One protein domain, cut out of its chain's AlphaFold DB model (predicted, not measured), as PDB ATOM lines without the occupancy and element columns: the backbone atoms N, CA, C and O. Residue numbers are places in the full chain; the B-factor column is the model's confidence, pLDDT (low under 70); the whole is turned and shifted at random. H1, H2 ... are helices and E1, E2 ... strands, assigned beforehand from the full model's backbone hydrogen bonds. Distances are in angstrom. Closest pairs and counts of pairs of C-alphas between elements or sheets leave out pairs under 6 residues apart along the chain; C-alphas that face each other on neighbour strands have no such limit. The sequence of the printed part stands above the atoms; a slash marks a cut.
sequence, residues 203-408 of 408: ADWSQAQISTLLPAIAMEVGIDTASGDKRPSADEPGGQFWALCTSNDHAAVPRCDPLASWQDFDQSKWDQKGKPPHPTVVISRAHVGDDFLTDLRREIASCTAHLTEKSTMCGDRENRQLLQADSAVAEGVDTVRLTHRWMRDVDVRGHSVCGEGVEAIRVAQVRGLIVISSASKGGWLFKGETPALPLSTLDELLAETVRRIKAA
ATOM      1  N   ALA A 203      46.054  48.595 -47.403       57.50
ATOM      2  CA  ALA A 203      45.922  49.917 -46.781       57.50
ATOM      3  C   ALA A 203      44.597  50.649 -47.108       57.50
ATOM      4  O   ALA A 203      44.119  51.438 -46.299       57.50
ATOM      5  N   ASP A 204      43.998  50.361 -48.263       63.84
ATOM      6  CA  ASP A 204      42.762  50.950 -48.789       63.84
ATOM      7  C   ASP A 204      41.517  50.088 -48.467       63.84
ATOM      8  O   ASP A 204      40.397  50.472 -48.806       63.84
ATOM      9  N   TRP A 205      41.682  48.914 -47.841       72.69
ATOM     10  CA  TRP A 205      40.558  48.046 -47.466       72.69
ATOM     11  C   TRP A 205      39.725  48.675 -46.344       72.69
ATOM     12  O   TRP A 205      40.253  49.294 -45.412       72.69
ATOM     13  N   SER A 206      38.407  48.486 -46.423       73.75
ATOM     14  CA  SER A 206      37.481  48.852 -45.351       73.75
ATOM     15  C   SER A 206      37.620  47.906 -44.152       73.75
ATOM     16  O   SER A 206      38.130  46.791 -44.278       73.75
ATOM     17  N   GLN A 207      37.123  48.318 -42.981       75.19
ATOM     18  CA  GLN A 207      37.137  47.483 -41.769       75.19
ATOM     19  C   GLN A 207      36.465  46.118 -41.991       75.19
ATOM     20  O   GLN A 207      36.993  45.098 -41.561       75.19
ATOM     21  N   ALA A 208      35.351  46.087 -42.730       74.50
ATOM     22  CA  ALA A 208      34.639  44.852 -43.060       74.50
ATOM     23  C   ALA A 208      35.430  43.930 -44.001       74.50
ATOM     24  O   ALA A 208      35.281  42.717 -43.941       74.50
ATOM     25  N   GLN A 209      36.274  44.481 -44.878       77.81
ATOM     26  CA  GLN A 209      37.159  43.672 -45.719       77.81
ATOM     27  C   GLN A 209      38.333  43.127 -44.900       77.81
ATOM     28  O   GLN A 209      38.670  41.954 -45.015       77.81
ATOM     29  N   ILE A 210      38.923  43.954 -44.032       81.94
ATOM     30  CA  ILE A 210      40.026  43.550 -43.150       81.94
ATOM     31  C   ILE A 210      39.594  42.464 -42.162       81.94
ATOM     32  O   ILE A 210      40.362  41.541 -41.905       81.94
ATOM     33  N   SER A 211      38.362  42.512 -41.653       80.62
ATOM     34  CA  SER A 211      37.866  41.503 -40.715       80.62
ATOM     35  C   SER A 211      37.787  40.093 -41.320       80.62
ATOM     36  O   SER A 211      37.914  39.114 -40.591       80.62
ATOM     37  N   THR A 212      37.683  39.964 -42.650       79.88
ATOM     38  CA  THR A 212      37.734  38.658 -43.340       79.88
ATOM     39  C   THR A 212      39.101  37.967 -43.258       79.88
ATOM     40  O   THR A 212      39.202  36.768 -43.511       79.88
ATOM     41  N   LEU A 213      40.152  38.708 -42.890       84.62
ATOM     42  CA  LEU A 213      41.517  38.198 -42.742       84.62
ATOM     43  C   LEU A 213      41.754  37.537 -41.381       84.62
ATOM     44  O   LEU A 213      42.786  36.892 -41.197       84.62
ATOM     45  N   LEU A 214      40.822  37.687 -40.439       83.44
ATOM     46  CA  LEU A 214      40.897  37.035 -39.139       83.44
ATOM     47  C   LEU A 214      40.643  35.516 -39.270       83.44
ATOM     48  O   LEU A 214      40.060  35.058 -40.264       83.44
ATOM     49  N   PRO A 215      41.111  34.705 -38.301       73.31
ATOM     50  CA  PRO A 215      40.881  33.261 -38.277       73.31
ATOM     51  C   PRO A 215      39.388  32.898 -38.355       73.31
ATOM     52  O   PRO A 215      38.519  33.685 -37.986       73.31
ATOM     53  N   ALA A 216      39.083  31.701 -38.872       62.25
ATOM     54  CA  ALA A 216      37.715  31.288 -39.206       62.25
ATOM     55  C   ALA A 216      36.724  31.379 -38.023       62.25
ATOM     56  O   ALA A 216      37.073  31.136 -36.869       62.25
ATOM     57  N   ILE A 217      35.467  31.687 -38.355       50.91
ATOM     58  CA  ILE A 217      34.349  31.834 -37.416       50.91
ATOM     59  C   ILE A 217      33.904  30.437 -36.952       50.91
ATOM     60  O   ILE A 217      33.205  29.731 -37.679       50.91
ATOM     61  N   ALA A 218      34.310  30.020 -35.753       53.84
ATOM     62  CA  ALA A 218      33.612  28.964 -35.016       53.84
ATOM     63  C   ALA A 218      32.392  29.563 -34.287       53.84
ATOM     64  O   ALA A 218      32.327  30.774 -34.092       53.84
ATOM     65  N   MET A 219      31.422  28.741 -33.861       49.84
ATOM     66  CA  MET A 219      30.216  29.236 -33.159       49.84
ATOM     67  C   MET A 219      30.528  29.998 -31.858       49.84
ATOM     68  O   MET A 219      29.695  30.769 -31.394       49.84
ATOM     69  N   GLU A 220      31.717  29.801 -31.292       58.16
ATOM     70  CA  GLU A 220      32.172  30.417 -30.041       58.16
ATOM     71  C   GLU A 220      33.203  31.532 -30.280       58.16
ATOM     72  O   GLU A 220      33.938  31.904 -29.379       58.16
ATOM     73  N   VAL A 221      33.269  32.092 -31.490       58.72
ATOM     74  CA  VAL A 221      34.229  33.141 -31.861       58.72
ATOM     75  C   VAL A 221      33.506  34.446 -32.195       58.72
ATOM     76  O   VAL A 221      32.505  34.439 -32.911       58.72
ATOM     77  N   GLY A 222      34.038  35.578 -31.723       58.91
ATOM     78  CA  GLY A 222      33.592  36.918 -32.127       58.91
ATOM     79  C   GLY A 222      34.552  37.586 -33.092       58.91
ATOM     80  O   GLY A 222      35.762  37.475 -32.915       58.91
ATOM     81  N   ILE A 223      34.005  38.313 -34.070       62.78
ATOM     82  CA  ILE A 223      34.749  39.274 -34.885       62.78
ATOM     83  C   ILE A 223      34.072  40.632 -34.756       62.78
ATOM     84  O   ILE A 223      32.928  40.786 -35.187       62.78
ATOM     85  N   ASP A 224      34.792  41.613 -34.221       60.22
ATOM     86  CA  ASP A 224      34.296  42.977 -34.079       60.22
ATOM     87  C   ASP A 224      35.022  43.906 -35.062       60.22
ATOM     88  O   ASP A 224      36.248  43.896 -35.193       60.22
ATOM     89  N   THR A 225      34.246  44.714 -35.786       55.22
ATOM     90  CA  THR A 225      34.767  45.857 -36.554       55.22
ATOM     91  C   THR A 225      34.705  47.094 -35.661       55.22
ATOM     92  O   THR A 225      33.796  47.213 -34.840       55.22
ATOM     93  N   ALA A 226      35.671  48.009 -35.770       52.84
ATOM     94  CA  ALA A 226      35.915  49.073 -34.783       52.84
ATOM     95  C   ALA A 226      34.803  50.147 -34.620       52.84
ATOM     96  O   ALA A 226      35.047  51.194 -34.010       52.84
ATOM     97  N   SER A 227      33.592  49.916 -35.136       42.78
ATOM     98  CA  SER A 227      32.427  50.801 -35.054       42.78
ATOM     99  C   SER A 227      31.482  50.536 -33.866       42.78
ATOM    100  O   SER A 227      30.394  51.107 -33.858       42.78
ATOM    101  N   GLY A 228      31.832  49.691 -32.884       40.75
ATOM    102  CA  GLY A 228      30.926  49.322 -31.778       40.75
ATOM    103  C   GLY A 228      31.569  49.199 -30.388       40.75
ATOM    104  O   GLY A 228      32.791  49.146 -30.263       40.75
ATOM    105  N   ASP A 229      30.705  49.122 -29.364       39.88
ATOM    106  CA  ASP A 229      30.922  49.149 -27.896       39.88
ATOM    107  C   ASP A 229      31.881  48.087 -27.298       39.88
ATOM    108  O   ASP A 229      31.937  47.906 -26.081       39.88
ATOM    109  N   LYS A 230      32.632  47.360 -28.133       47.91
ATOM    110  CA  LYS A 230      33.541  46.261 -27.762       47.91
ATOM    111  C   LYS A 230      34.924  46.404 -28.405       47.91
ATOM    112  O   LYS A 230      35.509  45.442 -28.894       47.91
ATOM    113  N   ARG A 231      35.462  47.625 -28.447       53.47
ATOM    114  CA  ARG A 231      36.901  47.789 -28.707       53.47
ATOM    115  C   ARG A 231      37.686  47.109 -27.574       53.47
ATOM    116  O   ARG A 231      37.197  47.158 -26.441       53.47
ATOM    117  N   PRO A 232      38.884  46.539 -27.841       53.28
ATOM    118  CA  PRO A 232      39.844  46.292 -26.768       53.28
ATOM    119  C   PRO A 232      39.915  47.560 -25.930       53.28
ATOM    120  O   PRO A 232      39.909  48.664 -26.503       53.28
ATOM    121  N   SER A 233      39.898  47.425 -24.605       60.50
ATOM    122  CA  SER A 233      39.996  48.619 -23.771       60.50
ATOM    123  C   SER A 233      41.244  49.407 -24.183       60.50
ATOM    124  O   SER A 233      42.218  48.843 -24.689       60.50
ATOM    125  N   ALA A 234      41.194  50.737 -24.064       60.47
ATOM    126  CA  ALA A 234      42.292  51.618 -24.473       60.47
ATOM    127  C   ALA A 234      43.664  51.129 -23.972       60.47
ATOM    128  O   ALA A 234      44.660  51.274 -24.683       60.47
ATOM    129  N   ASP A 235      43.650  50.498 -22.796       64.25
ATOM    130  CA  ASP A 235      44.799  50.053 -22.022       64.25
ATOM    131  C   ASP A 235      45.053  48.533 -22.113       64.25
ATOM    132  O   ASP A 235      45.934  48.019 -21.428       64.25
ATOM    133  N   GLU A 236      44.309  47.792 -22.941       72.38
ATOM    134  CA  GLU A 236      44.538  46.365 -23.209       72.38
ATOM    135  C   GLU A 236      45.535  46.153 -24.352       72.38
ATOM    136  O   GLU A 236      45.562  46.945 -25.292       72.38
ATOM    137  N   PRO A 237      46.316  45.055 -24.350       68.38
ATOM    138  CA  PRO A 237      47.184  44.705 -25.468       68.38
ATOM    139  C   PRO A 237      46.475  44.775 -26.828       68.38
ATOM    140  O   PRO A 237      45.476  44.100 -27.067       68.38
ATOM    141  N   GLY A 238      47.006  45.601 -27.733       68.56
ATOM    142  CA  GLY A 238      46.411  45.849 -29.052       68.56
ATOM    143  C   GLY A 238      45.354  46.960 -29.099       68.56
ATOM    144  O   GLY A 238      44.844  47.260 -30.179       68.56
ATOM    145  N   GLY A 239      45.056  47.595 -27.966       70.44
ATOM    146  CA  GLY A 239      44.301  48.839 -27.881       70.44
ATOM    147  C   GLY A 239      45.089  50.033 -28.431       70.44
ATOM    148  O   GLY A 239      46.320  50.058 -28.423       70.44
ATOM    149  N   GLN A 240      44.366  51.053 -28.899       71.69
ATOM    150  CA  GLN A 240      44.952  52.220 -29.577       71.69
ATOM    151  C   GLN A 240      45.915  53.040 -28.691       71.69
ATOM    152  O   GLN A 240      46.787  53.728 -29.219       71.69
ATOM    153  N   PHE A 241      45.771  52.962 -27.362       72.31
ATOM    154  CA  PHE A 241      46.599  53.676 -26.380       72.31
ATOM    155  C   PHE A 241      47.478  52.741 -25.543       72.31
ATOM    156  O   PHE A 241      48.143  53.188 -24.608       72.31
ATOM    157  N   TRP A 242      47.515  51.451 -25.885       76.88
ATOM    158  CA  TRP A 242      48.249  50.473 -25.104       76.88
ATOM    159  C   TRP A 242      49.753  50.756 -25.126       76.88
ATOM    160  O   TRP A 242      50.385  50.907 -26.181       76.88
ATOM    161  N   ALA A 243      50.330  50.785 -23.931       74.56
ATOM    162  CA  ALA A 243      51.755  50.933 -23.712       74.56
ATOM    163  C   ALA A 243      52.239  49.849 -22.753       74.56
ATOM    164  O   ALA A 243      51.610  49.548 -21.735       74.56
ATOM    165  N   LEU A 244      53.402  49.291 -23.063       77.69
ATOM    166  CA  LEU A 244      54.082  48.345 -22.205       77.69
ATOM    167  C   LEU A 244      54.505  49.016 -20.903       77.69
ATOM    168  O   LEU A 244      54.394  48.385 -19.861       77.69
ATOM    169  N   CYS A 245      54.942  50.274 -20.932       74.06
ATOM    170  CA  CYS A 245      55.246  51.054 -19.736       74.06
ATOM    171  C   CYS A 245      54.171  52.104 -19.484       74.06
ATOM    172  O   CYS A 245      54.019  53.039 -20.262       74.06
ATOM    173  N   THR A 246      53.476  52.004 -18.354       61.91
ATOM    174  CA  THR A 246      52.623  53.083 -17.848       61.91
ATOM    175  C   THR A 246      53.511  54.144 -17.192       61.91
ATOM    176  O   THR A 246      53.612  54.204 -15.969       61.91
ATOM    177  N   SER A 247      54.227  54.951 -17.978       49.88
ATOM    178  CA  SER A 247      54.661  56.258 -17.470       49.88
ATOM    179  C   SER A 247      53.414  57.110 -17.214       49.88
ATOM    180  O   SER A 247      52.411  56.924 -17.895       49.88
ATOM    181  N   ASN A 248      53.467  58.046 -16.264       42.75
ATOM    182  CA  ASN A 248      52.344  58.939 -15.915       42.75
ATOM    183  C   ASN A 248      51.751  59.733 -17.098       42.75
ATOM    184  O   ASN A 248      50.686  60.325 -16.955       42.75
ATOM    185  N   ASP A 249      52.409  59.724 -18.256       41.47
ATOM    186  CA  ASP A 249      51.798  60.055 -19.534       41.47
ATOM    187  C   ASP A 249      51.235  58.774 -20.163       41.47
ATOM    188  O   ASP A 249      51.932  58.073 -20.903       41.47
ATOM    189  N   HIS A 250      49.964  58.460 -19.885       50.41
ATOM    190  CA  HIS A 250      49.187  57.633 -20.810       50.41
ATOM    191  C   HIS A 250      49.403  58.204 -22.209       50.41
ATOM    192  O   HIS A 250      49.259  59.415 -22.388       50.41
ATOM    193  N   ALA A 251      49.806  57.370 -23.170       51.12
ATOM    194  CA  ALA A 251      50.154  57.818 -24.510       51.12
ATOM    195  C   ALA A 251      49.011  58.678 -25.077       51.12
ATOM    196  O   ALA A 251      47.983  58.163 -25.505       51.12
ATOM    197  N   ALA A 252      49.177  60.005 -25.059       53.56
ATOM    198  CA  ALA A 252      48.143  60.949 -25.488       53.56
ATOM    199  C   ALA A 252      47.858  60.847 -26.998       53.56
ATOM    200  O   ALA A 252      46.906  61.441 -27.504       53.56
ATOM    201  N   VAL A 253      48.697  60.100 -27.719       59.50
ATOM    202  CA  VAL A 253      48.641  59.886 -29.159       59.50
ATOM    203  C   VAL A 253      48.361  58.402 -29.427       59.50
ATOM    204  O   VAL A 253      49.104  57.557 -28.920       59.50
ATOM    205  N   PRO A 254      47.323  58.067 -30.221       66.56
ATOM    206  CA  PRO A 254      47.077  56.697 -30.657       66.56
ATOM    207  C   PRO A 254      48.301  56.119 -31.375       66.56
ATOM    208  O   PRO A 254      48.870  56.772 -32.248       66.56
ATOM    209  N   ARG A 255      48.712  54.900 -31.022       70.75
ATOM    210  CA  ARG A 255      49.888  54.235 -31.621       70.75
ATOM    211  C   ARG A 255      49.574  53.488 -32.911       70.75
ATOM    212  O   ARG A 255      50.467  53.208 -33.705       70.75
ATOM    213  N   CYS A 256      48.321  53.105 -33.077       73.88
ATOM    214  CA  CYS A 256      47.802  52.415 -34.242       73.88
ATOM    215  C   CYS A 256      46.287  52.624 -34.300       73.88
ATOM    216  O   CYS A 256      45.670  52.972 -33.291       73.88
ATOM    217  N   ASP A 257      45.694  52.359 -35.464       78.00
ATOM    218  CA  ASP A 257      44.239  52.373 -35.631       78.00
ATOM    219  C   ASP A 257      43.705  50.932 -35.671       78.00
ATOM    220  O   ASP A 257      43.854  50.267 -36.706       78.00
ATOM    221  N   PRO A 258      43.079  50.409 -34.598       80.25
ATOM    222  CA  PRO A 258      42.470  49.083 -34.618       80.25
ATOM    223  C   PRO A 258      41.353  49.015 -35.662       80.25
ATOM    224  O   PRO A 258      40.453  49.857 -35.686       80.25
ATOM    225  N   LEU A 259      41.399  48.010 -36.537       82.56
ATOM    226  CA  LEU A 259      40.434  47.841 -37.629       82.56
ATOM    227  C   LEU A 259      39.461  46.696 -37.365       82.56
ATOM    228  O   LEU A 259      38.260  46.844 -37.604       82.56
ATOM    229  N   ALA A 260      39.987  45.566 -36.895       83.44
ATOM    230  CA  ALA A 260      39.211  44.372 -36.605       83.44
ATOM    231  C   ALA A 260      39.846  43.579 -35.460       83.44
ATOM    232  O   ALA A 260      41.073  43.494 -35.371       83.44
ATOM    233  N   SER A 261      39.014  42.972 -34.621       83.88
ATOM    234  CA  SER A 261      39.441  42.077 -33.546       83.88
ATOM    235  C   SER A 261      38.737  40.727 -33.636       83.88
ATOM    236  O   SER A 261      37.630  40.618 -34.156       83.88
ATOM    237  N   TRP A 262      39.410  39.697 -33.135       87.19
ATOM    238  CA  TRP A 262      38.951  38.320 -33.009       87.19
ATOM    239  C   TRP A 262      39.218  37.837 -31.587       87.19
ATOM    240  O   TRP A 262      40.277  38.139 -31.031       87.19
ATOM    241  N   GLN A 263      38.296  37.061 -31.020       84.44
ATOM    242  CA  GLN A 263      38.505  36.378 -29.741       84.44
ATOM    243  C   GLN A 263      37.673  35.097 -29.627       84.44
ATOM    244  O   GLN A 263      36.602  34.987 -30.232       84.44
ATOM    245  N   ASP A 264      38.172  34.148 -28.832       82.69
ATOM    246  CA  ASP A 264      37.507  32.878 -28.521       82.69
ATOM    247  C   ASP A 264      36.750  32.976 -27.184       82.69
ATOM    248  O   ASP A 264      37.331  33.271 -26.140       82.69
ATOM    249  N   PHE A 265      35.440  32.733 -27.222       80.88
ATOM    250  CA  PHE A 265      34.523  32.780 -26.086       80.88
ATOM    251  C   PHE A 265      34.229  31.406 -25.474       80.88
ATOM    252  O   PHE A 265      33.362  31.316 -24.599       80.88
ATOM    253  N   ASP A 266      34.913  30.340 -25.899       84.75
ATOM    254  CA  ASP A 266      34.761  29.013 -25.307       84.75
ATOM    255  C   ASP A 266      35.222  29.011 -23.839       84.75
ATOM    256  O   ASP A 266      36.387  28.777 -23.496       84.75
ATOM    257  N   GLN A 267      34.273  29.239 -22.932       81.75
ATOM    258  CA  GLN A 267      34.526  29.264 -21.494       81.75
ATOM    259  C   GLN A 267      35.020  27.913 -20.958       81.75
ATOM    260  O   GLN A 267      35.559  27.866 -19.856       81.75
ATOM    261  N   SER A 268      34.855  26.802 -21.688       84.31
ATOM    262  CA  SER A 268      35.418  25.508 -21.277       84.31
ATOM    263  C   SER A 268      36.948  25.467 -21.421       84.31
ATOM    264  O   SER A 268      37.638  24.727 -20.701       84.31
ATOM    265  N   LYS A 269      37.492  26.297 -22.317       84.00
ATOM    266  CA  LYS A 269      38.926  26.428 -22.579       84.00
ATOM    267  C   LYS A 269      39.558  27.581 -21.810       84.00
ATOM    268  O   LYS A 269      40.685  27.417 -21.338       84.00
ATOM    269  N   TRP A 270      38.841  28.693 -21.656       88.75
ATOM    270  CA  TRP A 270      39.422  29.974 -21.252       88.75
ATOM    271  C   TRP A 270      38.817  30.561 -19.973       88.75
ATOM    272  O   TRP A 270      37.728  30.190 -19.541       88.75
ATOM    273  N   ASP A 271      39.555  31.481 -19.351       84.38
ATOM    274  CA  ASP A 271      39.151  32.390 -18.261       84.38
ATOM    275  C   ASP A 271      38.688  31.769 -16.933       84.38
ATOM    276  O   ASP A 271      38.584  32.472 -15.921       84.38
ATOM    277  N   GLN A 272      38.504  30.453 -16.873       83.94
ATOM    278  CA  GLN A 272      38.178  29.732 -15.648       83.94
ATOM    279  C   GLN A 272      39.397  29.529 -14.736       83.94
ATOM    280  O   GLN A 272      40.561  29.714 -15.103       83.94
ATOM    281  N   LYS A 273      39.139  29.136 -13.485       81.69
ATOM    282  CA  LYS A 273      40.202  28.813 -12.527       81.69
ATOM    283  C   LYS A 273      41.060  27.657 -13.062       81.69
ATOM    284  O   LYS A 273      40.534  26.599 -13.384       81.69
ATOM    285  N   GLY A 274      42.377  27.858 -13.117       80.31
ATOM    286  CA  GLY A 274      43.321  26.875 -13.664       80.31
ATOM    287  C   GLY A 274      43.358  26.819 -15.195       80.31
ATOM    288  O   GLY A 274      44.096  26.008 -15.747       80.31
ATOM    289  N   LYS A 275      42.592  27.675 -15.883       87.31
ATOM    290  CA  LYS A 275      42.629  27.836 -17.335       87.31
ATOM    291  C   LYS A 275      43.380  29.116 -17.725       87.31
ATOM    292  O   LYS A 275      43.379  30.082 -16.951       87.31
ATOM    293  N   PRO A 276      44.037  29.120 -18.894       89.31
ATOM    294  CA  PRO A 276      44.653  30.320 -19.447       89.31
ATOM    295  C   PRO A 276      43.610  31.412 -19.753       89.31
ATOM    296  O   PRO A 276      42.435  31.091 -19.963       89.31
ATOM    297  N   PRO A 277      44.017  32.696 -19.782       89.50
ATOM    298  CA  PRO A 277      43.181  33.750 -20.350       89.50
ATOM    299  C   PRO A 277      42.878  33.467 -21.823       89.50
ATOM    300  O   PRO A 277      43.702  32.850 -22.507       89.50
ATOM    301  N   HIS A 278      41.715  33.906 -22.303       89.25
ATOM    302  CA  HIS A 278      41.368  33.732 -23.712       89.25
ATOM    303  C   HIS A 278      42.352  34.485 -24.627       89.25
ATOM    304  O   HIS A 278      42.821  35.577 -24.285       89.25
ATOM    305  N   PRO A 279      42.695  33.914 -25.793       90.44
ATOM    306  CA  PRO A 279      43.496  34.600 -26.789       90.44
ATOM    307  C   PRO A 279      42.651  35.591 -27.598       90.44
ATOM    308  O   PRO A 279      41.505  35.322 -27.959       90.44
ATOM    309  N   THR A 280      43.267  36.712 -27.951       88.69
ATOM    310  CA  THR A 280      42.738  37.740 -28.843       88.69
ATOM    311  C   THR A 280      43.683  37.947 -30.026       88.69
ATOM    312  O   THR A 280      44.893  37.708 -29.940       88.69
ATOM    313  N   VAL A 281      43.131  38.377 -31.159       90.25
ATOM    314  CA  VAL A 281      43.894  38.847 -32.321       90.25
ATOM    315  C   VAL A 281      43.308  40.166 -32.778       90.25
ATOM    316  O   VAL A 281      42.110  40.259 -33.018       90.25
ATOM    317  N   VAL A 282      44.151  41.175 -32.945       88.69
ATOM    318  CA  VAL A 282      43.776  42.488 -33.461       88.69
ATOM    319  C   VAL A 282      44.576  42.764 -34.725       88.69
ATOM    320  O   VAL A 282      45.799  42.610 -34.751       88.69
ATOM    321  N   ILE A 283      43.882  43.198 -35.774       88.56
ATOM    322  CA  ILE A 283      44.493  43.791 -36.961       88.56
ATOM    323  C   ILE A 283      44.314  45.302 -36.859       88.56
ATOM    324  O   ILE A 283      43.190  45.804 -36.818       88.56
ATOM    325  N   SER A 284      45.432  46.019 -36.855       85.81
ATOM    326  CA  SER A 284      45.486  47.478 -36.813       85.81
ATOM    327  C   SER A 284      46.179  48.040 -38.048       85.81
ATOM    328  O   SER A 284      46.936  47.347 -38.734       85.81
ATOM    329  N   ARG A 285      45.939  49.315 -38.339       84.00
ATOM    330  CA  ARG A 285      46.665  50.064 -39.365       84.00
ATOM    331  C   ARG A 285      47.883  50.738 -38.742       84.00
ATOM    332  O   ARG A 285      47.757  51.384 -37.705       84.00
ATOM    333  N   ALA A 286      49.038  50.590 -39.389       77.00
ATOM    334  CA  ALA A 286      50.191  51.442 -39.110       77.00
ATOM    335  C   ALA A 286      49.974  52.811 -39.769       77.00
ATOM    336  O   ALA A 286      49.453  52.861 -40.891       77.00
ATOM    337  N   HIS A 287      50.391  53.910 -39.132       72.19
ATOM    338  CA  HIS A 287      50.409  55.183 -39.844       72.19
ATOM    339  C   HIS A 287      51.508  55.181 -40.914       72.19
ATOM    340  O   HIS A 287      52.406  54.335 -40.954       72.19
ATOM    341  N   VAL A 288      51.398  56.114 -41.859       65.00
ATOM    342  CA  VAL A 288      52.330  56.197 -42.983       65.00
ATOM    343  C   VAL A 288      53.729  56.527 -42.465       65.00
ATOM    344  O   VAL A 288      53.954  57.618 -41.956       65.00
ATOM    345  N   GLY A 289      54.671  55.602 -42.667       63.47
ATOM    346  CA  GLY A 289      56.065  55.757 -42.243       63.47
ATOM    347  C   GLY A 289      56.394  55.123 -40.890       63.47
ATOM    348  O   GLY A 289      57.569  55.092 -40.537       63.47
ATOM    349  N   ASP A 290      55.403  54.572 -40.181       71.44
ATOM    350  CA  ASP A 290      55.620  53.939 -38.881       71.44
ATOM    351  C   ASP A 290      56.275  52.558 -39.023       71.44
ATOM    352  O   ASP A 290      55.796  51.680 -39.753       71.44
ATOM    353  N   ASP A 291      57.340  52.347 -38.251       81.62
ATOM    354  CA  ASP A 291      57.941  51.038 -37.995       81.62
ATOM    355  C   ASP A 291      57.591  50.606 -36.567       81.62
ATOM    356  O   ASP A 291      58.336  50.814 -35.604       81.62
ATOM    357  N   PHE A 292      56.409  50.004 -36.445       83.88
ATOM    358  CA  PHE A 292      55.830  49.640 -35.159       83.88
ATOM    359  C   PHE A 292      56.702  48.630 -34.405       83.88
ATOM    360  O   PHE A 292      56.785  48.678 -33.179       83.88
ATOM    361  N   LEU A 293      57.375  47.716 -35.115       87.38
ATOM    362  CA  LEU A 293      58.241  46.718 -34.483       87.38
ATOM    363  C   LEU A 293      59.506  47.356 -33.911       87.38
ATOM    364  O   LEU A 293      59.926  46.997 -32.809       87.38
ATOM    365  N   THR A 294      60.110  48.305 -34.627       85.00
ATOM    366  CA  THR A 294      61.261  49.059 -34.116       85.00
ATOM    367  C   THR A 294      60.884  49.890 -32.893       85.00
ATOM    368  O   THR A 294      61.611  49.871 -31.894       85.00
ATOM    369  N   ASP A 295      59.736  50.565 -32.921       83.88
ATOM    370  CA  ASP A 295      59.262  51.344 -31.775       83.88
ATOM    371  C   ASP A 295      58.917  50.457 -30.575       83.88
ATOM    372  O   ASP A 295      59.309  50.769 -29.448       83.88
ATOM    373  N   LEU A 296      58.283  49.304 -30.804       86.31
ATOM    374  CA  LEU A 296      58.009  48.320 -29.758       86.31
ATOM    375  C   LEU A 296      59.301  47.771 -29.138       86.31
ATOM    376  O   LEU A 296      59.395  47.644 -27.922       86.31
ATOM    377  N   ARG A 297      60.332  47.478 -29.939       87.81
ATOM    378  CA  ARG A 297      61.644  47.047 -29.422       87.81
ATOM    379  C   ARG A 297      62.304  48.122 -28.565       87.81
ATOM    380  O   ARG A 297      62.884  47.801 -27.528       87.81
ATOM    381  N   ARG A 298      62.212  49.389 -28.978       85.31
ATOM    382  CA  ARG A 298      62.726  50.525 -28.198       85.31
ATOM    383  C   ARG A 298      61.999  50.639 -26.860       85.31
ATOM    384  O   ARG A 298      62.642  50.816 -25.828       85.31
ATOM    385  N   GLU A 299      60.680  50.494 -26.875       85.00
ATOM    386  CA  GLU A 299      59.856  50.493 -25.670       85.00
ATOM    387  C   GLU A 299      60.202  49.322 -24.744       85.00
ATOM    388  O   GLU A 299      60.424  49.540 -23.560       85.00
ATOM    389  N   ILE A 300      60.345  48.106 -25.275       87.69
ATOM    390  CA  ILE A 300      60.790  46.929 -24.515       87.69
ATOM    391  C   ILE A 300      62.132  47.196 -23.833       87.69
ATOM    392  O   ILE A 300      62.278  46.903 -22.647       87.69
ATOM    393  N   ALA A 301      63.108  47.759 -24.551       86.12
ATOM    394  CA  ALA A 301      64.417  48.075 -23.989       86.12
ATOM    395  C   ALA A 301      64.314  49.105 -22.853       86.12
ATOM    396  O   ALA A 301      64.900  48.903 -21.790       86.12
ATOM    397  N   SER A 302      63.519  50.161 -23.057       85.00
ATOM    398  CA  SER A 302      63.234  51.171 -22.034       85.00
ATOM    399  C   SER A 302      62.574  50.541 -20.804       85.00
ATOM    400  O   SER A 302      63.091  50.638 -19.695       85.00
ATOM    401  N   CYS A 303      61.495  49.783 -20.998       83.38
ATOM    402  CA  CYS A 303      60.774  49.118 -19.919       83.38
ATOM    403  C   CYS A 303      61.646  48.143 -19.139       83.38
ATOM    404  O   CYS A 303      61.594  48.130 -17.915       83.38
ATOM    405  N   THR A 304      62.483  47.371 -19.835       85.62
ATOM    406  CA  THR A 304      63.422  46.433 -19.207       85.62
ATOM    407  C   THR A 304      64.364  47.153 -18.242       85.62
ATOM    408  O   THR A 304      64.634  46.638 -17.158       85.62
ATOM    409  N   ALA A 305      64.829  48.355 -18.600       83.06
ATOM    410  CA  ALA A 305      65.719  49.150 -17.758       83.06
ATOM    411  C   ALA A 305      65.046  49.656 -16.469       83.06
ATOM    412  O   ALA A 305      65.730  49.855 -15.468       83.06
ATOM    413  N   HIS A 306      63.718  49.809 -16.475       80.25
ATOM    414  CA  HIS A 306      62.941  50.358 -15.362       80.25
ATOM    415  C   HIS A 306      62.146  49.300 -14.569       80.25
ATOM    416  O   HIS A 306      61.450  49.655 -13.622       80.25
ATOM    417  N   LEU A 307      62.272  47.995 -14.863       77.75
ATOM    418  CA  LEU A 307      61.516  46.929 -14.166       77.75
ATOM    419  C   LEU A 307      61.735  46.894 -12.646       77.75
ATOM    420  O   LEU A 307      60.896  46.398 -11.893       77.75
ATOM    421  N   THR A 308      62.891  47.367 -12.178       75.94
ATOM    422  CA  THR A 308      63.220  47.404 -10.747       75.94
ATOM    423  C   THR A 308      62.560  48.565 -10.013       75.94
ATOM    424  O   THR A 308      62.506  48.547  -8.781       75.94
ATOM    425  N   GLU A 309      62.065  49.568 -10.736       77.06
ATOM    426  CA  GLU A 309      61.388  50.714 -10.146       77.06
ATOM    427  C   GLU A 309      60.031  50.275  -9.592       77.06
ATOM    428  O   GLU A 309      59.203  49.670 -10.274       77.06
ATOM    429  N   LYS A 310      59.814  50.538  -8.302       66.69
ATOM    430  CA  LYS A 310      58.570  50.188  -7.618       66.69
ATOM    431  C   LYS A 310      57.645  51.389  -7.592       66.69
ATOM    432  O   LYS A 310      58.056  52.477  -7.192       66.69
ATOM    433  N   SER A 311      56.372  51.157  -7.894       70.12
ATOM    434  CA  SER A 311      55.340  52.112  -7.506       70.12
ATOM    435  C   SER A 311      55.279  52.238  -5.980       70.12
ATOM    436  O   SER A 311      55.289  51.237  -5.254       70.12
ATOM    437  N   THR A 312      55.122  53.471  -5.504       72.75
ATOM    438  CA  THR A 312      54.862  53.788  -4.098       72.75
ATOM    439  C   THR A 312      53.613  53.095  -3.549       72.75
ATOM    440  O   THR A 312      53.620  52.706  -2.383       72.75
ATOM    441  N   MET A 313      52.566  52.871  -4.359       77.38
ATOM    442  CA  MET A 313      51.337  52.194  -3.903       77.38
ATOM    443  C   MET A 313      51.508  50.679  -3.750       77.38
ATOM    444  O   MET A 313      50.779  50.041  -2.988       77.38
ATOM    445  N   CYS A 314      52.482  50.090  -4.446       78.44
ATOM    446  CA  CYS A 314      52.834  48.680  -4.292       78.44
ATOM    447  C   CYS A 314      53.789  48.417  -3.113       78.44
ATOM    448  O   CYS A 314      53.904  47.271  -2.667       78.44
ATOM    449  N   GLY A 315      54.388  49.473  -2.549       73.31
ATOM    450  CA  GLY A 315      55.125  49.452  -1.283       73.31
ATOM    451  C   GLY A 315      56.234  48.394  -1.212       73.31
ATOM    452  O   GLY A 315      56.944  48.129  -2.184       73.31
ATOM    453  N   ASP A 316      56.364  47.749  -0.048       70.88
ATOM    454  CA  ASP A 316      57.390  46.729   0.232       70.88
ATOM    455  C   ASP A 316      57.103  45.358  -0.394       70.88
ATOM    456  O   ASP A 316      57.863  44.409  -0.181       70.88
ATOM    457  N   ARG A 317      56.028  45.215  -1.180       71.62
ATOM    458  CA  ARG A 317      55.724  43.931  -1.814       71.62
ATOM    459  C   ARG A 317      56.870  43.485  -2.714       71.62
ATOM    460  O   ARG A 317      57.605  44.294  -3.297       71.62
ATOM    461  N   GLU A 318      57.032  42.170  -2.795       69.75
ATOM    462  CA  GLU A 318      57.993  41.552  -3.695       69.75
ATOM    463  C   GLU A 318      57.622  41.941  -5.130       69.75
ATOM    464  O   GLU A 318      56.552  41.580  -5.624       69.75
ATOM    465  N   ASN A 319      58.490  42.720  -5.777       68.25
ATOM    466  CA  ASN A 319      58.282  43.103  -7.161       68.25
ATOM    467  C   ASN A 319      58.603  41.887  -8.035       68.25
ATOM    468  O   ASN A 319      59.760  41.495  -8.158       68.25
ATOM    469  N   ARG A 320      57.562  41.274  -8.603       73.62
ATOM    470  CA  ARG A 320      57.669  40.117  -9.504       73.62
ATOM    471  C   ARG A 320      57.560  40.521 -10.974       73.62
ATOM    472  O   ARG A 320      57.101  39.727 -11.794       73.62
ATOM    473  N   GLN A 321      57.946  41.756 -11.293       75.94
ATOM    474  CA  GLN A 321      58.022  42.224 -12.667       75.94
ATOM    475  C   GLN A 321      59.049  41.407 -13.452       75.94
ATOM    476  O   GLN A 321      60.213  41.301 -13.071       75.94
ATOM    477  N   LEU A 322      58.599  40.816 -14.552       81.44
ATOM    478  CA  LEU A 322      59.439  40.076 -15.481       81.44
ATOM    479  C   LEU A 322      59.008  40.435 -16.891       81.44
ATOM    480  O   LEU A 322      57.828  40.334 -17.226       81.44
ATOM    481  N   LEU A 323      59.977  40.799 -17.720       84.19
ATOM    482  CA  LEU A 323      59.773  41.022 -19.137       84.19
ATOM    483  C   LEU A 323      60.694  40.090 -19.910       84.19
ATOM    484  O   LEU A 323      61.913  40.151 -19.769       84.19
ATOM    485  N   GLN A 324      60.103  39.221 -20.715       85.06
ATOM    486  CA  GLN A 324      60.819  38.369 -21.645       85.06
ATOM    487  C   GLN A 324      60.437  38.792 -23.054       85.06
ATOM    488  O   GLN A 324      59.280  38.655 -23.452       85.06
ATOM    489  N   ALA A 325      61.418  39.307 -23.786       85.12
ATOM    490  CA  ALA A 325      61.265  39.692 -25.173       85.12
ATOM    491  C   ALA A 325      62.261  38.939 -26.046       85.12
ATOM    492  O   ALA A 325      63.447  38.860 -25.719       85.12
ATOM    493  N   ASP A 326      61.791  38.432 -27.174       88.12
ATOM    494  CA  ASP A 326      62.622  37.816 -28.196       88.12
ATOM    495  C   ASP A 326      62.110  38.173 -29.594       88.12
ATOM    496  O   ASP A 326      60.925  38.437 -29.812       88.12
ATOM    497  N   SER A 327      63.039  38.244 -30.548       81.00
ATOM    498  CA  SER A 327      62.689  38.376 -31.963       81.00
ATOM    499  C   SER A 327      62.525  36.988 -32.561       81.00
ATOM    500  O   SER A 327      63.317  36.084 -32.291       81.00
ATOM    501  N   ALA A 328      61.500  36.829 -33.382       85.62
ATOM    502  CA  ALA A 328      61.168  35.582 -34.038       85.62
ATOM    503  C   ALA A 328      60.724  35.845 -35.480       85.62
ATOM    504  O   ALA A 328      60.771  36.967 -35.982       85.62
ATOM    505  N   VAL A 329      60.337  34.774 -36.169       79.44
ATOM    506  CA  VAL A 329      59.818  34.847 -37.532       79.44
ATOM    507  C   VAL A 329      58.529  34.041 -37.608       79.44
ATOM    508  O   VAL A 329      58.508  32.875 -37.211       79.44
ATOM    509  N   ALA A 330      57.467  34.640 -38.146       76.50
ATOM    510  CA  ALA A 330      56.213  33.956 -38.462       76.50
ATOM    511  C   ALA A 330      55.936  34.082 -39.961       76.50
ATOM    512  O   ALA A 330      55.881  35.188 -40.499       76.50
ATOM    513  N   GLU A 331      55.803  32.949 -40.657       83.56
ATOM    514  CA  GLU A 331      55.590  32.907 -42.114       83.56
ATOM    515  C   GLU A 331      56.642  33.703 -42.916       83.56
ATOM    516  O   GLU A 331      56.341  34.242 -43.978       83.56
ATOM    517  N   GLY A 332      57.874  33.851 -42.418       76.94
ATOM    518  CA  GLY A 332      58.909  34.678 -43.055       76.94
ATOM    519  C   GLY A 332      58.746  36.193 -42.851       76.94
ATOM    520  O   GLY A 332      59.321  36.964 -43.613       76.94
ATOM    521  N   VAL A 333      57.924  36.637 -41.895       82.56
ATOM    522  CA  VAL A 333      57.842  38.036 -41.425       82.56
ATOM    523  C   VAL A 333      58.548  38.149 -40.083       82.56
ATOM    524  O   VAL A 333      58.403  37.253 -39.255       82.56
ATOM    525  N   ASP A 334      59.284  39.240 -39.880       87.62
ATOM    526  CA  ASP A 334      59.864  39.597 -38.584       87.62
ATOM    527  C   ASP A 334      58.764  39.774 -37.530       87.62
ATOM    528  O   ASP A 334      57.741  40.421 -37.780       87.62
ATOM    529  N   THR A 335      58.959  39.176 -36.358       89.75
ATOM    530  CA  THR A 335      57.999  39.235 -35.261       89.75
ATOM    531  C   THR A 335      58.675  39.536 -33.937       89.75
ATOM    532  O   THR A 335      59.800  39.120 -33.663       89.75
ATOM    533  N   VAL A 336      57.953  40.256 -33.085       92.50
ATOM    534  CA  VAL A 336      58.340  40.486 -31.695       92.50
ATOM    535  C   VAL A 336      57.434  39.649 -30.811       92.50
ATOM    536  O   VAL A 336      56.205  39.734 -30.890       92.50
ATOM    537  N   ARG A 337      58.052  38.832 -29.965       93.81
ATOM    538  CA  ARG A 337      57.370  38.074 -28.925       93.81
ATOM    539  C   ARG A 337      57.662  38.720 -27.591       93.81
ATOM    540  O   ARG A 337      58.807  39.024 -27.274       93.81
ATOM    541  N   LEU A 338      56.605  38.919 -26.822       91.88
ATOM    542  CA  LEU A 338      56.677  39.485 -25.494       91.88
ATOM    543  C   LEU A 338      55.881  38.620 -24.530       91.88
ATOM    544  O   LEU A 338      54.748  38.231 -24.816       91.88
ATOM    545  N   THR A 339      56.468  38.343 -23.378       91.25
ATOM    546  CA  THR A 339      55.774  37.808 -22.214       91.25
ATOM    547  C   THR A 339      56.121  38.694 -21.036       91.25
ATOM    548  O   THR A 339      57.287  38.994 -20.788       91.25
ATOM    549  N   HIS A 340      55.102  39.138 -20.323       86.88
ATOM    550  CA  HIS A 340      55.212  40.208 -19.361       86.88
ATOM    551  C   HIS A 340      54.401  39.862 -18.116       86.88
ATOM    552  O   HIS A 340      53.211  39.569 -18.187       86.88
ATOM    553  N   ARG A 341      55.057  39.879 -16.959       86.69
ATOM    554  CA  ARG A 341      54.419  39.858 -15.645       86.69
ATOM    555  C   ARG A 341      54.656  41.202 -15.001       86.69
ATOM    556  O   ARG A 341      55.791  41.676 -15.000       86.69
ATOM    557  N   TRP A 342      53.614  41.781 -14.423       83.12
ATOM    558  CA  TRP A 342      53.702  43.112 -13.853       83.12
ATOM    559  C   TRP A 342      53.026  43.263 -12.505       83.12
ATOM    560  O   TRP A 342      52.101  42.535 -12.152       83.12
ATOM    561  N   MET A 343      53.516  44.257 -11.769       82.31
ATOM    562  CA  MET A 343      52.924  44.780 -10.547       82.31
ATOM    563  C   MET A 343      52.908  46.307 -10.657       82.31
ATOM    564  O   MET A 343      53.978  46.901 -10.798       82.31
ATOM    565  N   ARG A 344      51.720  46.919 -10.699       79.69
ATOM    566  CA  ARG A 344      51.510  48.334 -11.069       79.69
ATOM    567  C   ARG A 344      50.315  48.930 -10.342       79.69
ATOM    568  O   ARG A 344      49.506  48.198  -9.778       79.69
ATOM    569  N   ASP A 345      50.189  50.244 -10.425       79.31
ATOM    570  CA  ASP A 345      49.006  50.971  -9.979       79.31
ATOM    571  C   ASP A 345      47.872  50.747 -10.970       79.31
ATOM    572  O   ASP A 345      48.028  50.970 -12.168       79.31
ATOM    573  N   VAL A 346      46.737  50.277 -10.466       76.88
ATOM    574  CA  VAL A 346      45.525  50.056 -11.249       76.88
ATOM    575  C   VAL A 346      44.418  50.892 -10.632       76.88
ATOM    576  O   VAL A 346      44.194  50.827  -9.421       76.88
ATOM    577  N   ASP A 347      43.720  51.672 -11.454       74.94
ATOM    578  CA  ASP A 347      42.532  52.385 -11.001       74.94
ATOM    579  C   ASP A 347      41.356  51.410 -10.873       74.94
ATOM    580  O   ASP A 347      40.921  50.773 -11.834       74.94
ATOM    581  N   VAL A 348      40.827  51.298  -9.658       70.56
ATOM    582  CA  VAL A 348      39.610  50.556  -9.367       70.56
ATOM    583  C   VAL A 348      38.595  51.506  -8.748       70.56
ATOM    584  O   VAL A 348      38.643  51.816  -7.558       70.56
ATOM    585  N   ARG A 349      37.603  51.901  -9.558       73.88
ATOM    586  CA  ARG A 349      36.484  52.770  -9.149       73.88
ATOM    587  C   ARG A 349      36.937  54.145  -8.621       73.88
ATOM    588  O   ARG A 349      36.332  54.655  -7.682       73.88
ATOM    589  N   GLY A 350      37.961  54.746  -9.228       73.56
ATOM    590  CA  GLY A 350      38.490  56.063  -8.855       73.56
ATOM    591  C   GLY A 350      39.530  56.017  -7.733       73.56
ATOM    592  O   GLY A 350      39.816  57.042  -7.112       73.56
ATOM    593  N   HIS A 351      40.081  54.838  -7.443       77.62
ATOM    594  CA  HIS A 351      41.103  54.628  -6.426       77.62
ATOM    595  C   HIS A 351      42.260  53.821  -7.011       77.62
ATOM    596  O   HIS A 351      42.062  52.697  -7.469       77.62
ATOM    597  N   SER A 352      43.475  54.367  -6.929       76.62
ATOM    598  CA  SER A 352      44.687  53.622  -7.276       76.62
ATOM    599  C   SER A 352      44.962  52.546  -6.223       76.62
ATOM    600  O   SER A 352      45.064  52.839  -5.027       76.62
ATOM    601  N   VAL A 353      45.071  51.296  -6.664       82.25
ATOM    602  CA  VAL A 353      45.476  50.150  -5.845       82.25
ATOM    603  C   VAL A 353      46.611  49.397  -6.525       82.25
ATOM    604  O   VAL A 353      46.730  49.399  -7.747       82.25
ATOM    605  N   CYS A 354      47.434  48.699  -5.743       83.06
ATOM    606  CA  CYS A 354      48.441  47.816  -6.322       83.06
ATOM    607  C   CYS A 354      47.773  46.590  -6.966       83.06
ATOM    608  O   CYS A 354      47.156  45.770  -6.276       83.06
ATOM    609  N   GLY A 355      47.920  46.461  -8.280       83.25
ATOM    610  CA  GLY A 355      47.478  45.325  -9.076       83.25
ATOM    611  C   GLY A 355      48.639  44.438  -9.518       83.25
ATOM    612  O   GLY A 355      49.792  44.863  -9.580       83.25
ATOM    613  N   GLU A 356      48.310  43.192  -9.841       84.62
ATOM    614  CA  GLU A 356      49.211  42.241 -10.489       84.62
ATOM    615  C   GLU A 356      48.565  41.759 -11.792       84.62
ATOM    616  O   GLU A 356      47.338  41.628 -11.871       84.62
ATOM    617  N   GLY A 357      49.388  41.493 -12.803       85.81
ATOM    618  CA  GLY A 357      48.923  40.971 -14.078       85.81
ATOM    619  C   GLY A 357      49.969  40.164 -14.833       85.81
ATOM    620  O   GLY A 357      51.167  40.199 -14.531       85.81
ATOM    621  N   VAL A 358      49.485  39.407 -15.812       88.12
ATOM    622  CA  VAL A 358      50.293  38.722 -16.820       88.12
ATOM    623  C   VAL A 358      49.733  38.944 -18.211       88.12
ATOM    624  O   VAL A 358      48.521  38.931 -18.416       88.12
ATOM    625  N   GLU A 359      50.639  39.094 -19.164       89.25
ATOM    626  CA  GLU A 359      50.378  39.390 -20.564       89.25
ATOM    627  C   GLU A 359      51.339  38.588 -21.441       89.25
ATOM    628  O   GLU A 359      52.531  38.476 -21.155       89.25
ATOM    629  N   ALA A 360      50.833  38.054 -22.544       92.62
ATOM    630  CA  ALA A 360      51.653  37.609 -23.661       92.62
ATOM    631  C   ALA A 360      51.179  38.306 -24.927       92.62
ATOM    632  O   ALA A 360      49.978  38.450 -25.139       92.62
ATOM    633  N   ILE A 361      52.131  38.731 -25.754       92.75
ATOM    634  CA  ILE A 361      51.880  39.469 -26.987       92.75
ATOM    635  C   ILE A 361      52.802  38.935 -28.085       92.75
ATOM    636  O   ILE A 361      53.968  38.602 -27.854       92.75
ATOM    637  N   ARG A 362      52.257  38.810 -29.287       94.44
ATOM    638  CA  ARG A 362      52.937  38.411 -30.515       94.44
ATOM    639  C   ARG A 362      52.594  39.449 -31.569       94.44
ATOM    640  O   ARG A 362      51.421  39.623 -31.889       94.44
ATOM    641  N   VAL A 363      53.601  40.155 -32.071       93.25
ATOM    642  CA  VAL A 363      53.403  41.285 -32.982       93.25
ATOM    643  C   VAL A 363      54.135  41.045 -34.289       93.25
ATOM    644  O   VAL A 363      55.314  40.695 -34.285       93.25
ATOM    645  N   ALA A 364      53.446  41.281 -35.403       92.44
ATOM    646  CA  ALA A 364      54.027  41.339 -36.738       92.44
ATOM    647  C   ALA A 364      53.543  42.596 -37.469       92.44
ATOM    648  O   ALA A 364      52.397  43.010 -37.296       92.44
ATOM    649  N   GLN A 365      54.380  43.155 -38.341       88.75
ATOM    650  CA  GLN A 365      53.970  44.189 -39.291       88.75
ATOM    651  C   GLN A 365      54.124  43.647 -40.715       88.75
ATOM    652  O   GLN A 365      55.206  43.234 -41.128       88.75
ATOM    653  N   VAL A 366      53.031  43.608 -41.479       86.12
ATOM    654  CA  VAL A 366      52.996  43.020 -42.823       86.12
ATOM    655  C   VAL A 366      52.081  43.833 -43.735       86.12
ATOM    656  O   VAL A 366      50.927  44.100 -43.415       86.12
ATOM    657  N   ARG A 367      52.605  44.250 -44.895       80.00
ATOM    658  CA  ARG A 367      51.860  45.003 -45.929       80.00
ATOM    659  C   ARG A 367      51.107  46.247 -45.406       80.00
ATOM    660  O   ARG A 367      50.040  46.579 -45.913       80.00
ATOM    661  N   GLY A 368      51.678  46.948 -44.423       77.88
ATOM    662  CA  GLY A 368      51.093  48.160 -43.827       77.88
ATOM    663  C   GLY A 368      50.055  47.904 -42.727       77.88
ATOM    664  O   GLY A 368      49.492  48.856 -42.191       77.88
ATOM    665  N   LEU A 369      49.816  46.640 -42.372       87.50
ATOM    666  CA  LEU A 369      48.992  46.247 -41.232       87.50
ATOM    667  C   LEU A 369      49.869  45.750 -40.087       87.50
ATOM    668  O   LEU A 369      50.923  45.151 -40.310       87.50
ATOM    669  N   ILE A 370      49.396  45.974 -38.869       89.62
ATOM    670  CA  ILE A 370      49.971  45.453 -37.633       89.62
ATOM    671  C   ILE A 370      49.043  44.341 -37.156       89.62
ATOM    672  O   ILE A 370      47.841  44.556 -37.011       89.62
ATOM    673  N   VAL A 371      49.594  43.157 -36.922       92.25
ATOM    674  CA  VAL A 371      48.871  42.027 -36.339       92.25
ATOM    675  C   VAL A 371      49.376  41.830 -34.924       92.25
ATOM    676  O   VAL A 371      50.575  41.642 -34.721       92.25
ATOM    677  N   ILE A 372      48.462  41.873 -33.963       92.50
ATOM    678  CA  ILE A 372      48.747  41.713 -32.540       92.50
ATOM    679  C   ILE A 372      47.922  40.532 -32.053       92.50
ATOM    680  O   ILE A 372      46.703  40.624 -31.996       92.50
ATOM    681  N   SER A 373      48.570  39.418 -31.722       92.75
ATOM    682  CA  SER A 373      47.924  38.340 -30.975       92.75
ATOM    683  C   SER A 373      48.323  38.443 -29.513       92.75
ATOM    684  O   SER A 373      49.511  38.550 -29.203       92.75
ATOM    685  N   SER A 374      47.349  38.434 -28.610       92.44
ATOM    686  CA  SER A 374      47.597  38.645 -27.189       92.44
ATOM    687  C   SER A 374      46.702  37.813 -26.291       92.44
ATOM    688  O   SER A 374      45.634  37.374 -26.690       92.44
ATOM    689  N   ALA A 375      47.134  37.608 -25.054       91.12
ATOM    690  CA  ALA A 375      46.280  37.125 -23.978       91.12
ATOM    691  C   ALA A 375      46.730  37.796 -22.683       91.12
ATOM    692  O   ALA A 375      47.933  37.875 -22.415       91.12
ATOM    693  N   SER A 376      45.781  38.284 -21.887       89.00
ATOM    694  CA  SER A 376      46.093  39.002 -20.653       89.00
ATOM    695  C   SER A 376      45.136  38.648 -19.523       89.00
ATOM    696  O   SER A 376      43.986  38.272 -19.738       89.00
ATOM    697  N   LYS A 377      45.637  38.732 -18.293       86.81
ATOM    698  CA  LYS A 377      44.839  38.623 -17.073       86.81
ATOM    699  C   LYS A 377      45.455  39.513 -16.009       86.81
ATOM    700  O   LYS A 377      46.620  39.331 -15.667       86.81
ATOM    701  N   GLY A 378      44.676  40.435 -15.460       79.88
ATOM    702  CA  GLY A 378      45.153  41.369 -14.441       79.88
ATOM    703  C   GLY A 378      44.022  42.082 -13.707       79.88
ATOM    704  O   GLY A 378      42.849  41.753 -13.879       79.88
ATOM    705  N   GLY A 379      44.392  43.038 -12.855       72.38
ATOM    706  CA  GLY A 379      43.471  43.967 -12.181       72.38
ATOM    707  C   GLY A 379      43.371  43.799 -10.662       72.38
ATOM    708  O   GLY A 379      43.069  44.755  -9.958       72.38
ATOM    709  N   TRP A 380      43.693  42.622 -10.126       70.31
ATOM    710  CA  TRP A 380      43.795  42.385  -8.684       70.31
ATOM    711  C   TRP A 380      45.015  41.524  -8.388       70.31
ATOM    712  O   TRP A 380      45.424  40.715  -9.217       70.31
ATOM    713  N   LEU A 381      45.556  41.648  -7.177       71.12
ATOM    714  CA  LEU A 381      46.611  40.761  -6.688       71.12
ATOM    715  C   LEU A 381      46.181  39.295  -6.815       71.12
ATOM    716  O   LEU A 381      45.104  38.914  -6.334       71.12
ATOM    717  N   PHE A 382      47.025  38.459  -7.422       72.50
ATOM    718  CA  PHE A 382      46.702  37.048  -7.561       72.50
ATOM    719  C   PHE A 382      46.690  36.381  -6.179       72.50
ATOM    720  O   PHE A 382      47.658  36.420  -5.425       72.50
ATOM    721  N   LYS A 383      45.568  35.741  -5.828       65.44
ATOM    722  CA  LYS A 383      45.406  34.996  -4.563       65.44
ATOM    723  C   LYS A 383      45.971  33.561  -4.629       65.44
ATOM    724  O   LYS A 383      45.679  32.759  -3.747       65.44
ATOM    725  N   GLY A 384      46.719  33.214  -5.678       68.44
ATOM    726  CA  GLY A 384      47.209  31.862  -5.967       68.44
ATOM    727  C   GLY A 384      48.257  31.854  -7.086       68.44
ATOM    728  O   GLY A 384      48.883  32.879  -7.344       68.44
ATOM    729  N   GLU A 385      48.450  30.707  -7.743       72.00
ATOM    730  CA  GLU A 385      49.389  30.590  -8.866       72.00
ATOM    731  C   GLU A 385      48.998  31.495 -10.039       72.00
ATOM    732  O   GLU A 385      47.821  31.668 -10.370       72.00
ATOM    733  N   THR A 386      50.020  32.070 -10.667       77.88
ATOM    734  CA  THR A 386      49.882  32.877 -11.874       77.88
ATOM    735  C   THR A 386      49.309  32.007 -12.999       77.88
ATOM    736  O   THR A 386      49.843  30.925 -13.246       77.88
ATOM    737  N   PRO A 387      48.232  32.438 -13.680       81.75
ATOM    738  CA  PRO A 387      47.634  31.647 -14.748       81.75
ATOM    739  C   PRO A 387      48.644  31.420 -15.878       81.75
ATOM    740  O   PRO A 387      49.381  32.333 -16.254       81.75
ATOM    741  N   ALA A 388      48.668  30.202 -16.421       87.94
ATOM    742  CA  ALA A 388      49.470  29.895 -17.598       87.94
ATOM    743  C   ALA A 388      48.996  30.735 -18.793       87.94
ATOM    744  O   ALA A 388      47.800  30.980 -18.941       87.94
ATOM    745  N   LEU A 389      49.924  31.162 -19.649       91.56
ATOM    746  CA  LEU A 389      49.614  31.916 -20.864       91.56
ATOM    747  C   LEU A 389      49.557  30.967 -22.073       91.56
ATOM    748  O   LEU A 389      50.389  30.059 -22.165       91.56
ATOM    749  N   PRO A 390      48.624  31.163 -23.020       92.31
ATOM    750  CA  PRO A 390      48.434  30.271 -24.164       92.31
ATOM    751  C   PRO A 390      49.441  30.555 -25.298       92.31
ATOM    752  O   PRO A 390      49.056  30.848 -26.426       92.31
ATOM    753  N   LEU A 391      50.748  30.499 -25.010       92.94
ATOM    754  CA  LEU A 391      51.802  31.002 -25.909       92.94
ATOM    755  C   LEU A 391      51.777  30.369 -27.311       92.94
ATOM    756  O   LEU A 391      51.877  31.094 -28.297       92.94
ATOM    757  N   SER A 392      51.605  29.046 -27.404       91.38
ATOM    758  CA  SER A 392      51.542  28.335 -28.689       91.38
ATOM    759  C   SER A 392      50.330  28.752 -29.518       91.38
ATOM    760  O   SER A 392      50.455  28.979 -30.715       91.38
ATOM    761  N   THR A 393      49.174  28.930 -28.873       92.12
ATOM    762  CA  THR A 393      47.953  29.405 -29.530       92.12
ATOM    763  C   THR A 393      48.140  30.816 -30.083       92.12
ATOM    764  O   THR A 393      47.710  31.088 -31.196       92.12
ATOM    765  N   LEU A 394      48.831  31.704 -29.359       93.06
ATOM    766  CA  LEU A 394      49.135  33.052 -29.857       93.06
ATOM    767  C   LEU A 394      50.070  33.028 -31.075       93.06
ATOM    768  O   LEU A 394      49.874  33.790 -32.022       93.06
ATOM    769  N   ASP A 395      51.076  32.149 -31.074       91.81
ATOM    770  CA  ASP A 395      51.980  31.981 -32.216       91.81
ATOM    771  C   ASP A 395      51.241  31.430 -33.454       91.81
ATOM    772  O   ASP A 395      51.441  31.930 -34.563       91.81
ATOM    773  N   GLU A 396      50.347  30.452 -33.273       91.38
ATOM    774  CA  GLU A 396      49.503  29.894 -34.340       91.38
ATOM    775  C   GLU A 396      48.540  30.936 -34.918       91.38
ATOM    776  O   GLU A 396      48.445  31.085 -36.140       91.38
ATOM    777  N   LEU A 397      47.866  31.698 -34.054       91.25
ATOM    778  CA  LEU A 397      46.938  32.756 -34.450       91.25
ATOM    779  C   LEU A 397      47.640  33.876 -35.228       91.25
ATOM    780  O   LEU A 397      47.123  34.335 -36.254       91.25
ATOM    781  N   LEU A 398      48.832  34.291 -34.783       93.06
ATOM    782  CA  LEU A 398      49.643  35.268 -35.505       93.06
ATOM    783  C   LEU A 398      50.042  34.726 -36.885       93.06
ATOM    784  O   LEU A 398      49.842  35.410 -37.888       93.06
ATOM    785  N   ALA A 399      50.578  33.505 -36.948       89.25
ATOM    786  CA  ALA A 399      51.033  32.897 -38.197       89.25
ATOM    787  C   ALA A 399      49.888  32.723 -39.207       89.25
ATOM    788  O   ALA A 399      50.035  33.096 -40.371       89.25
ATOM    789  N   GLU A 400      48.730  32.222 -38.768       89.69
ATOM    790  CA  GLU A 400      47.532  32.090 -39.604       89.69
ATOM    791  C   GLU A 400      47.087  33.440 -40.177       89.69
ATOM    792  O   GLU A 400      46.870  33.565 -41.384       89.69
ATOM    793  N   THR A 401      47.011  34.470 -39.333       89.69
ATOM    794  CA  THR A 401      46.566  35.807 -39.750       89.69
ATOM    795  C   THR A 401      47.564  36.453 -40.717       89.69
ATOM    796  O   THR A 401      47.175  37.002 -41.749       89.69
ATOM    797  N   VAL A 402      48.871  36.328 -40.455       88.56
ATOM    798  CA  VAL A 402      49.928  36.798 -41.367       88.56
ATOM    799  C   VAL A 402      49.850  36.081 -42.716       88.56
ATOM    800  O   VAL A 402      49.984  36.725 -43.760       88.56
ATOM    801  N   ARG A 403      49.593  34.767 -42.726       84.56
ATOM    802  CA  ARG A 403      49.436  33.994 -43.965       84.56
ATOM    803  C   ARG A 403      48.249  34.483 -44.789       84.56
ATOM    804  O   ARG A 403      48.400  34.688 -45.992       84.56
ATOM    805  N   ARG A 404      47.104  34.744 -44.148       83.50
ATOM    806  CA  ARG A 404      45.911  35.319 -44.799       83.50
ATOM    807  C   ARG A 404      46.194  36.695 -45.398       83.50
ATOM    808  O   ARG A 404      45.856  36.924 -46.555       83.50
ATOM    809  N   ILE A 405      46.893  37.571 -44.673       84.38
ATOM    810  CA  ILE A 405      47.281  38.903 -45.176       84.38
ATOM    811  C   ILE A 405      48.244  38.811 -46.371       84.38
ATOM    812  O   ILE A 405      48.195  39.644 -47.274       84.38
ATOM    813  N   LYS A 406      49.146  37.823 -46.391       78.00
ATOM    814  CA  LYS A 406      50.052  37.609 -47.532       78.00
ATOM    815  C   LYS A 406      49.343  37.048 -48.765       78.00
ATOM    816  O   LYS A 406      49.810  37.309 -49.873       78.00
ATOM    817  N   ALA A 407      48.293  36.256 -48.564       74.69
ATOM    818  CA  ALA A 407      47.524  35.628 -49.634       74.69
ATOM    819  C   ALA A 407      46.499  36.575 -50.281       74.69
ATOM    820  O   ALA A 407      46.221  36.422 -51.469       74.69
ATOM    821  N   ALA A 408      45.957  37.527 -49.513       68.12
ATOM    822  CA  ALA A 408      45.189  38.670 -50.020       68.12
ATOM    823  C   ALA A 408      46.067  39.606 -50.858       68.12
ATOM    824  O   ALA A 408      45.539  40.300 -51.753       68.12
TER     825      ALA A 408
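AT A GLANCE: This is residues 203 to 408 of the 408 residues of an uncharacterized protein of Mycobacterium avium subsp. silvaticum ATCC 49884 (UniProt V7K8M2). One twisted sheet of seven antiparallel strands curls round the long helix H3 on one face, while H2 runs along strands E4, E5 and E6 on the other face. The small helix H1 sits over E2, toward the E1 edge of the sheet, and the long link of residues 226 to 256 passes over the sheet on the same side as H2. The printed part has 206 residues, with three named helices and seven named strands in the order H1 E1 E2 E3 H2 E4 E5 E6 E7 H3; the class is mixed, helices and strands. The sheet runs E1 E2 E3 E7 E6 E5 E4. The whole is compact, with a radius of gyration of the C-alphas of 16.8 A, and spans 52 by 41 by 32 A.

IN THESE COORDINATES: The longest strands of the sheet are E5, residues 333 to 347, 37.0 A from first to last C-alpha, and E6, residues 352 to 366, 38.0 A. E5 bends by 78 degrees at residue 343 and E6 by 77 degrees at residue 355. E7 is residues 369 to 378, 27.5 A, and E4 is residues 322 to 330, 24.0 A. E3 is residues 280 to 285, E2 is residues 257 to 264, 21.8 A, and E1 is residues 221 to 225. H3, residues 391 to 407, measures 24.5 A and ends with C-alpha 407 at (47.524, 35.628, -49.634). H2, residues 292 to 306, measures 21.0 A; its C-alpha 292 is at (55.830, 49.640, -35.159). H1, residues 207 to 211, measures 6.1 A and begins with C-alpha 207 at (37.137, 47.483, -41.769).

HOW THE PARTS SIT: The edge strands of the sheet are E1 and E4. E4 E5 E6 E7 form a meander, each strand the antiparallel neighbour of the one before, and so do E1 E2 E3. N 338 and O 361 of the hairpin E5 and E6 are 2.8 A apart, within hydrogen-bond range, as are N 324 and O 339 of the hairpin E4 and E5, 2.8 A, and N 371 and O 364 of the hairpin E6 and E7, 2.8 A. E3 of the one meander and E7 of the other are antiparallel neighbours, with 143 degrees between their directions, and N 282 and O 372 are 2.8 A apart, within hydrogen-bond range. In the hairpin E2 and E3, N 262 and O 281 are 2.8 A apart; in the hairpin E1 and E2, N 222 and O 263 are 3.0 A apart. H3 and H2 lie on opposite faces, giving three layers, a sheet with helices on both faces. The sheet curls round H3, which touches E7, where the closest C-alphas, of Ser 373 and Leu 394, are 5.5 A apart. H3 also touches E4, with C-alphas 330 and 399 closest at 5.3 A. H2 is on the sheet at a height of 9.1 A, over E6, E5 and E4, along the strands at 21 degrees to E4 on the local plane. H1 is on the sheet at a height of 7.0 A, over E2; the closest C-alphas, of Ser 211 and Ala 260, are 5.2 A apart. H2 and H3 are apart. In H1, H2 and H3 every O i to N i+4 pair is within hydrogen-bond range.

THE WHOLE: The C-alphas farthest apart, of Asp 316 and Ala 408, the chain's last residue, are 52.3 A apart. The printed part has no cut. The long links are E1 to E2, E2 to E3, H2 to E4 and E7 to H3. The mean pLDDT of the printed part is 77.8; 41 residues are under 70, among them residues 216 to 235 and 246 to 254.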